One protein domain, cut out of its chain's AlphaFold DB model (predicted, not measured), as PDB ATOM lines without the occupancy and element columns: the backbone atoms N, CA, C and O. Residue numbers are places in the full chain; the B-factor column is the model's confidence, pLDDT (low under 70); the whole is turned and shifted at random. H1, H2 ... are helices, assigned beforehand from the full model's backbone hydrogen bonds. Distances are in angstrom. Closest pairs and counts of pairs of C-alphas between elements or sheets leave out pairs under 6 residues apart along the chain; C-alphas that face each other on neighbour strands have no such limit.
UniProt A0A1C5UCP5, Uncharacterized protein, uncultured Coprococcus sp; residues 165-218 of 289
ATOM      1  N   PRO A 165     154.806 180.345 186.359       84.56
ATOM      2  CA  PRO A 165     155.828 179.350 186.680       84.56
ATOM      3  C   PRO A 165     157.048 179.904 187.424       84.56
ATOM      4  O   PRO A 165     157.649 179.160 188.184       84.56
ATOM      5  N   GLU A 166     157.383 181.175 187.217       86.38
ATOM      6  CA  GLU A 166     158.480 181.869 187.902       86.38
ATOM      7  C   GLU A 166     158.150 182.166 189.371       86.38
ATOM      8  O   GLU A 166     158.963 181.928 190.247       86.38
ATOM      9  N   GLU A 167     156.915 182.571 189.672       85.81
ATOM     10  CA  GLU A 167     156.485 182.936 191.034       85.81
ATOM     11  C   GLU A 167     156.316 181.728 191.968       85.81
ATOM     12  O   GLU A 167     156.211 181.880 193.182       85.81
ATOM     13  N   ARG A 168     156.246 180.514 191.410       85.50
ATOM     14  CA  ARG A 168     155.961 179.277 192.157       85.50
ATOM     15  C   ARG A 168     157.151 178.328 192.289       85.50
ATOM     16  O   ARG A 168     156.969 177.221 192.795       85.50
ATOM     17  N   MET A 169     158.307 178.681 191.738       87.00
ATOM     18  CA  MET A 169     159.513 177.848 191.745       87.00
ATOM     19  C   MET A 169     160.689 178.695 192.218       87.00
ATOM     20  O   MET A 169     160.675 179.908 192.051       87.00
ATOM     21  N   ASP A 170     161.703 178.063 192.800       91.88
ATOM     22  CA  ASP A 170     162.982 178.734 193.013       91.88
ATOM     23  C   ASP A 170     163.687 178.995 191.668       91.88
ATOM     24  O   ASP A 170     163.421 178.319 190.665       91.88
ATOM     25  N   ASP A 171     164.598 179.970 191.653       91.56
ATOM     26  CA  ASP A 171     165.293 180.414 190.440       91.56
ATOM     27  C   ASP A 171     166.069 179.278 189.754       91.56
ATOM     28  O   ASP A 171     166.047 179.145 188.523       91.56
ATOM     29  N   GLU A 172     166.729 178.415 190.530       92.19
ATOM     30  CA  GLU A 172     167.502 177.295 189.993       92.19
ATOM     31  C   GLU A 172     166.570 176.296 189.290       92.19
ATOM     32  O   GLU A 172     166.761 175.962 188.114       92.19
ATOM     33  N   THR A 173     165.478 175.905 189.942       88.81
ATOM     34  CA  THR A 173     164.463 175.027 189.359       88.81
ATOM     35  C   THR A 173     163.784 175.662 188.144       88.81
ATOM     36  O   THR A 173     163.540 174.968 187.146       88.81
ATOM     37  N   TYR A 174     163.507 176.968 188.172       91.44
ATOM     38  CA  TYR A 174     162.905 177.683 187.047       91.44
ATOM     39  C   TYR A 174     163.800 177.637 185.805       91.44
ATOM     40  O   TYR A 174     163.326 177.320 184.706       91.44
ATOM     41  N   THR A 175     165.108 177.869 185.956       92.56
ATOM     42  CA  THR A 175     166.049 177.804 184.824       92.56
ATOM     43  C   THR A 175     166.123 176.402 184.217       92.56
ATOM     44  O   THR A 175     166.069 176.255 182.987       92.56
ATOM     45  N   ILE A 176     166.150 175.356 185.052       93.12
ATOM     46  CA  ILE A 176     166.134 173.956 184.605       93.12
ATOM     47  C   ILE A 176     164.835 173.646 183.855       93.12
ATOM     48  O   ILE A 176     164.865 173.065 182.763       93.12
ATOM     49  N   TRP A 177     163.686 174.041 184.410       92.38
ATOM     50  CA  TRP A 177     162.383 173.847 183.779       92.38
ATOM     51  C   TRP A 177     162.306 174.551 182.419       92.38
ATOM     52  O   TRP A 177     161.906 173.936 181.423       92.38
ATOM     53  N   ARG A 178     162.753 175.810 182.349       90.75
ATOM     54  CA  ARG A 178     162.760 176.611 181.120       90.75
ATOM     55  C   ARG A 178     163.645 175.984 180.048       90.75
ATOM     56  O   ARG A 178     163.230 175.901 178.893       90.75
ATOM     57  N   LYS A 179     164.833 175.496 180.419       92.56
ATOM     58  CA  LYS A 179     165.743 174.801 179.497       92.56
ATOM     59  C   LYS A 179     165.089 173.547 178.910       92.56
ATOM     60  O   LYS A 179     165.009 173.423 177.690       92.56
ATOM     61  N   LYS A 180     164.507 172.687 179.757       90.38
ATOM     62  CA  LYS A 180     163.767 171.487 179.315       90.38
ATOM     63  C   LYS A 180     162.595 171.830 178.392       90.38
ATOM     64  O   LYS A 180     162.364 171.139 177.400       90.38
ATOM     65  N   LEU A 181     161.850 172.893 178.705       88.19
ATOM     66  CA  LEU A 181     160.748 173.367 177.870       88.19
ATOM     67  C   LEU A 181     161.243 173.778 176.479       88.19
ATOM     68  O   LEU A 181     160.678 173.322 175.486       88.19
ATOM     69  N   VAL A 182     162.284 174.610 176.416       86.44
ATOM     70  CA  VAL A 182     162.877 175.078 175.157       86.44
ATOM     71  C   VAL A 182     163.399 173.903 174.338       86.44
ATOM     72  O   VAL A 182     163.092 173.810 173.151       86.44
ATOM     73  N   ASP A 183     164.131 172.983 174.962       86.81
ATOM     74  CA  ASP A 183     164.697 171.828 174.266       86.81
ATOM     75  C   ASP A 183     163.609 170.928 173.677       86.81
ATOM     76  O   ASP A 183     163.694 170.554 172.510       86.81
ATOM     77  N   ARG A 184     162.520 170.678 174.412       82.69
ATOM     78  CA  ARG A 184     161.349 169.967 173.878       82.69
ATOM     79  C   ARG A 184     160.716 170.693 172.686       82.69
ATOM     80  O   ARG A 184     160.349 170.048 171.707       82.69
ATOM     81  N   LEU A 185     160.564 172.016 172.763       83.12
ATOM     82  CA  LEU A 185     159.926 172.804 171.704       83.12
ATOM     83  C   LEU A 185     160.773 172.878 170.429       83.12
ATOM     84  O   LEU A 185     160.199 172.897 169.342       83.12
ATOM     85  N   LYS A 186     162.111 172.832 170.525       80.88
ATOM     86  CA  LYS A 186     163.007 172.797 169.351       80.88
ATOM     87  C   LYS A 186     162.674 171.663 168.380       80.88
ATOM     88  O   LYS A 186     162.823 171.843 167.173       80.88
ATOM     89  N   PHE A 187     162.202 170.521 168.884       73.31
ATOM     90  CA  PHE A 187     161.800 169.372 168.063       73.31
ATOM     91  C   PHE A 187     160.410 169.524 167.426       73.31
ATOM     92  O   PHE A 187     160.041 168.745 166.558       73.31
ATOM     93  N   GLN A 188     159.624 170.520 167.836       74.31
ATOM     94  CA  GLN A 188     158.255 170.751 167.354       74.31
ATOM     95  C   GLN A 188     158.140 171.976 166.437       74.31
ATOM     96  O   GLN A 188     157.057 172.284 165.933       74.31
ATOM     97  N   THR A 189     159.241 172.686 166.198       74.88
ATOM     98  CA  THR A 189     159.270 173.929 165.418       74.88
ATOM     99  C   THR A 189     160.235 173.845 164.246       74.88
ATOM    100  O   THR A 189     161.261 173.172 164.326       74.88
ATOM    101  N   GLY A 190     159.936 174.589 163.178       78.06
ATOM    102  CA  GLY A 190     160.807 174.667 162.005       78.06
ATOM    103  C   GLY A 190     161.048 173.294 161.384       78.06
ATOM    104  O   GLY A 190     160.156 172.452 161.418       78.06
ATOM    105  N   ILE A 191     162.256 173.069 160.861       80.25
ATOM    106  CA  ILE A 191     162.631 171.852 160.121       80.25
ATOM    107  C   ILE A 191     162.476 170.545 160.904       80.25
ATOM    108  O   ILE A 191     162.280 169.497 160.300       80.25
ATOM    109  N   ASN A 192     162.503 170.612 162.234       78.06
ATOM    110  CA  ASN A 192     162.360 169.436 163.088       78.06
ATOM    111  C   ASN A 192     160.896 169.016 163.283       78.06
ATOM    112  O   ASN A 192     160.638 167.892 163.700       78.06
ATOM    113  N   ASN A 193     159.932 169.901 163.001       80.31
ATOM    114  CA  ASN A 193     158.521 169.543 163.073       80.31
ATOM    115  C   ASN A 193     158.211 168.507 161.974       80.31
ATOM    116  O   ASN A 193     158.439 168.809 160.803       80.31
ATOM    117  N   PRO A 194     157.624 167.336 162.292       80.12
ATOM    118  CA  PRO A 194     157.296 166.307 161.297       80.12
ATOM    119  C   PRO A 194     156.404 166.791 160.144       80.12
ATOM    120  O   PRO A 194     156.401 166.213 159.062       80.12
ATOM    121  N   ASN A 195     155.629 167.853 160.370       75.94
ATOM    122  CA  ASN A 195     154.765 168.466 159.368       75.94
ATOM    123  C   ASN A 195     155.430 169.648 158.629       75.94
ATOM    124  O   ASN A 195     154.786 170.318 157.819       75.94
ATOM    125  N   TYR A 196     156.700 169.955 158.909       79.44
ATOM    126  CA  TYR A 196     157.419 171.040 158.251       79.44
ATOM    127  C   TYR A 196     157.628 170.751 156.769       79.44
ATOM    128  O   TYR A 196     158.055 169.672 156.375       79.44
ATOM    129  N   GLY A 197     157.305 171.729 155.925       77.38
ATOM    130  CA  GLY A 197     157.418 171.584 154.474       77.38
ATOM    131  C   GLY A 197     156.355 170.681 153.836       77.38
ATOM    132  O   GLY A 197     156.308 170.593 152.609       77.38
ATOM    133  N   ASN A 198     155.453 170.071 154.614       84.50
ATOM    134  CA  ASN A 198     154.361 169.276 154.070       84.50
ATOM    135  C   ASN A 198     153.327 170.178 153.373       84.50
ATOM    136  O   ASN A 198     152.461 170.791 153.998       84.50
ATOM    137  N   LYS A 199     153.410 170.247 152.042       83.94
ATOM    138  CA  LYS A 199     152.484 171.012 151.192       83.94
ATOM    139  C   LYS A 199     151.391 170.146 150.569       83.94
ATOM    140  O   LYS A 199     150.710 170.607 149.663       83.94
ATOM    141  N   THR A 200     151.181 168.916 151.041       83.81
ATOM    142  CA  THR A 200     150.258 167.958 150.406       83.81
ATOM    143  C   THR A 200     148.842 168.517 150.274       83.81
ATOM    144  O   THR A 200     148.268 168.506 149.187       83.81
ATOM    145  N   LEU A 201     148.290 169.067 151.359       79.50
ATOM    146  CA  LEU A 201     146.964 169.684 151.345       79.50
ATOM    147  C   LEU A 201     146.937 170.949 150.473       79.50
ATOM    148  O   LEU A 201     146.023 171.132 149.676       79.50
ATOM    149  N   HIS A 202     147.968 171.792 150.587       81.94
ATOM    150  CA  HIS A 202     148.088 173.015 149.798       81.94
ATOM    151  C   HIS A 202     148.105 172.718 148.291       81.94
ATOM    152  O   HIS A 202     147.340 173.324 147.553       81.94
ATOM    153  N   ASN A 203     148.910 171.747 147.851       86.56
ATOM    154  CA  ASN A 203     149.024 171.341 146.449       86.56
ATOM    155  C   ASN A 203     147.715 170.735 145.927       86.56
ATOM    156  O   ASN A 203     147.277 171.101 144.843       86.56
ATOM    157  N   LYS A 204     147.040 169.883 146.716       83.50
ATOM    158  CA  LYS A 204     145.724 169.314 146.356       83.50
ATOM    159  C   LYS A 204     144.644 170.383 146.148       83.50
ATOM    160  O   LYS A 204     143.750 170.209 145.329       83.50
ATOM    161  N   ILE A 205     144.707 171.473 146.911       85.56
ATOM    162  CA  ILE A 205     143.695 172.539 146.915       85.56
ATOM    163  C   ILE A 205     144.045 173.691 145.952       85.56
ATOM    164  O   ILE A 205     143.170 174.475 145.570       85.56
ATOM    165  N   LYS A 206     145.320 173.822 145.565       81.25
ATOM    166  CA  LYS A 206     145.837 174.952 144.783       81.25
ATOM    167  C   LYS A 206     145.040 175.164 143.500       81.25
ATOM    168  O   LYS A 206     144.566 176.274 143.271       81.25
ATOM    169  N   ASP A 207     144.796 174.093 142.755       83.56
ATOM    170  CA  ASP A 207     144.195 174.174 141.421       83.56
ATOM    171  C   ASP A 207     142.689 173.851 141.413       83.56
ATOM    172  O   ASP A 207     142.036 174.015 140.388       83.56
ATOM    173  N   ASN A 208     142.105 173.470 142.560       86.75
ATOM    174  CA  ASN A 208     140.676 173.165 142.686       86.75
ATOM    175  C   ASN A 208     139.940 174.199 143.578       86.75
ATOM    176  O   ASN A 208     140.011 174.129 144.813       86.75
ATOM    177  N   PRO A 209     139.209 175.164 142.980       81.38
ATOM    178  CA  PRO A 209     138.460 176.188 143.710       81.38
ATOM    179  C   PRO A 209     137.363 175.637 144.633       81.38
ATOM    180  O   PRO A 209     137.062 176.257 145.657       81.38
ATOM    181  N   GLU A 210     136.767 174.493 144.298       82.69
ATOM    182  CA  GLU A 210     135.693 173.873 145.080       82.69
ATOM    183  C   GLU A 210     136.242 173.233 146.355       82.69
ATOM    184  O   GLU A 210     135.771 173.545 147.450       82.69
ATOM    185  N   LEU A 211     137.322 172.449 146.240       82.00
ATOM    186  CA  LEU A 211     138.029 171.897 147.403       82.00
ATOM    187  C   LEU A 211     138.569 173.015 148.301       82.00
ATOM    188  O   LEU A 211     138.525 172.913 149.527       82.00
ATOM    189  N   ARG A 212     139.015 174.134 147.718       80.25
ATOM    190  CA  ARG A 212     139.456 175.305 148.489       80.25
ATOM    191  C   ARG A 212     138.337 175.894 149.325       80.25
ATOM    192  O   ARG A 212     138.548 176.187 150.500       80.25
ATOM    193  N   LYS A 213     137.142 176.039 148.748       78.12
ATOM    194  CA  LYS A 213     135.961 176.450 149.508       78.12
ATOM    195  C   LYS A 213     135.632 175.411 150.579       78.12
ATOM    196  O   LYS A 213     135.432 175.805 151.716       78.12
ATOM    197  N   GLN A 214     135.655 174.116 150.289       80.25
ATOM    198  CA  GLN A 214     135.337 173.084 151.281       80.25
ATOM    199  C   GLN A 214     136.285 173.084 152.495       80.25
ATOM    200  O   GLN A 214     135.814 173.092 153.628       80.25
ATOM    201  N   TYR A 215     137.604 173.093 152.272       76.44
ATOM    202  CA  TYR A 215     138.600 172.959 153.345       76.44
ATOM    203  C   TYR A 215     138.947 174.280 154.040       76.44
ATOM    204  O   TYR A 215     139.269 174.270 155.227       76.44
ATOM    205  N   TYR A 216     138.933 175.413 153.326       74.94
ATOM    206  CA  TYR A 216     139.324 176.713 153.894       74.94
ATOM    207  C   TYR A 216     138.143 177.623 154.232       74.94
ATOM    208  O   TYR A 216     138.340 178.611 154.946       74.94
ATOM    209  N   SER A 217     136.921 177.329 153.770       68.19
ATOM    210  CA  SER A 217     135.763 178.072 154.271       68.19
ATOM    211  C   SER A 217     135.492 177.685 155.720       68.19
ATOM    212  O   SER A 217     135.413 176.516 156.091       68.19
ATOM    213  N   ARG A 218     135.352 178.701 156.564       63.28
ATOM    214  CA  ARG A 218     134.836 178.527 157.918       63.28
ATOM    215  C   ARG A 218     133.328 178.704 157.839       63.28
ATOM    216  O   ARG A 218     132.872 179.757 157.390       63.28
TER     217      ARG A 218
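Overview. This is residues 165 to 218 of the 289 residues of an uncharacterized protein of uncultured Coprococcus sp (UniProt A0A1C5UCP5). What is the overall shape? It is a stretched, open bow: the long helix H1 makes one end, the short helices H2 and H3 make a small hook at the other, and the unnamed residues 187 to 199 wind between them. At both ends the printed part folds back, with residues 165 to 170 before H1 and with H3 after H2, and there is no shared core of three helices. What is it built of, and how large is it? The printed part has 54 residues with three named helices, H1, H2 and H3 in that order, and no named strand, and its class is all helix. The whole is extended, with a radius of gyration of the C-alphas of 19.6 A and spans of 55 by 24 by 9 A.

Arrangement. Does the first helix touch another? H1, residues 171 to 186, touches no helix. It is apart from H2, residues 200 to 206, and from H3, residues 209 to 216. How do the last two helices stand to each other? H2 and H3 only just touch, and only at the corner by their link, with 3 pairs of C-alphas within 8 A. The closest C-alphas of the two are those of Ile 205 and Arg 212, 5.3 A apart. Their lines stand at a steep tilt of 47 degrees, opposite ways. What do the backbone N and O atoms show? In H1, H2 and H3 every O i to N i+4 pair is within hydrogen-bond range.

Along the chain. Where is H1? It runs from Asp 171, with its C-alpha at (165.293, 180.414, 190.440), to Lys 186, with its C-alpha at (163.007, 172.797, 169.351), and is 22.5 A long from first to last C-alpha. Where are the shorter helices? H2 runs from Thr 200 to Lys 206 and is 10.0 A long. H3 runs from Pro 209 to Tyr 216, is 10.2 A long, and ends with its C-alpha at (139.324, 176.713, 153.894).

Size, cuts and confidence. How far does it reach? The two C-alphas farthest apart are those of Asp 170 and Glu 210, 55.4 A. Residues 179 to 184, which belong to H1, stand free, and so do residues 206 to 211, of which 209 to 211 belong to H3. How are the helices linked? H1 to H2 is a long link of 13 residues, and H2 to H3 is a tight link of 2 residues. Is anything missing or uncertain? The printed part has no cut; its mean pLDDT is 83.1, and residues 217 to 218 are under 70.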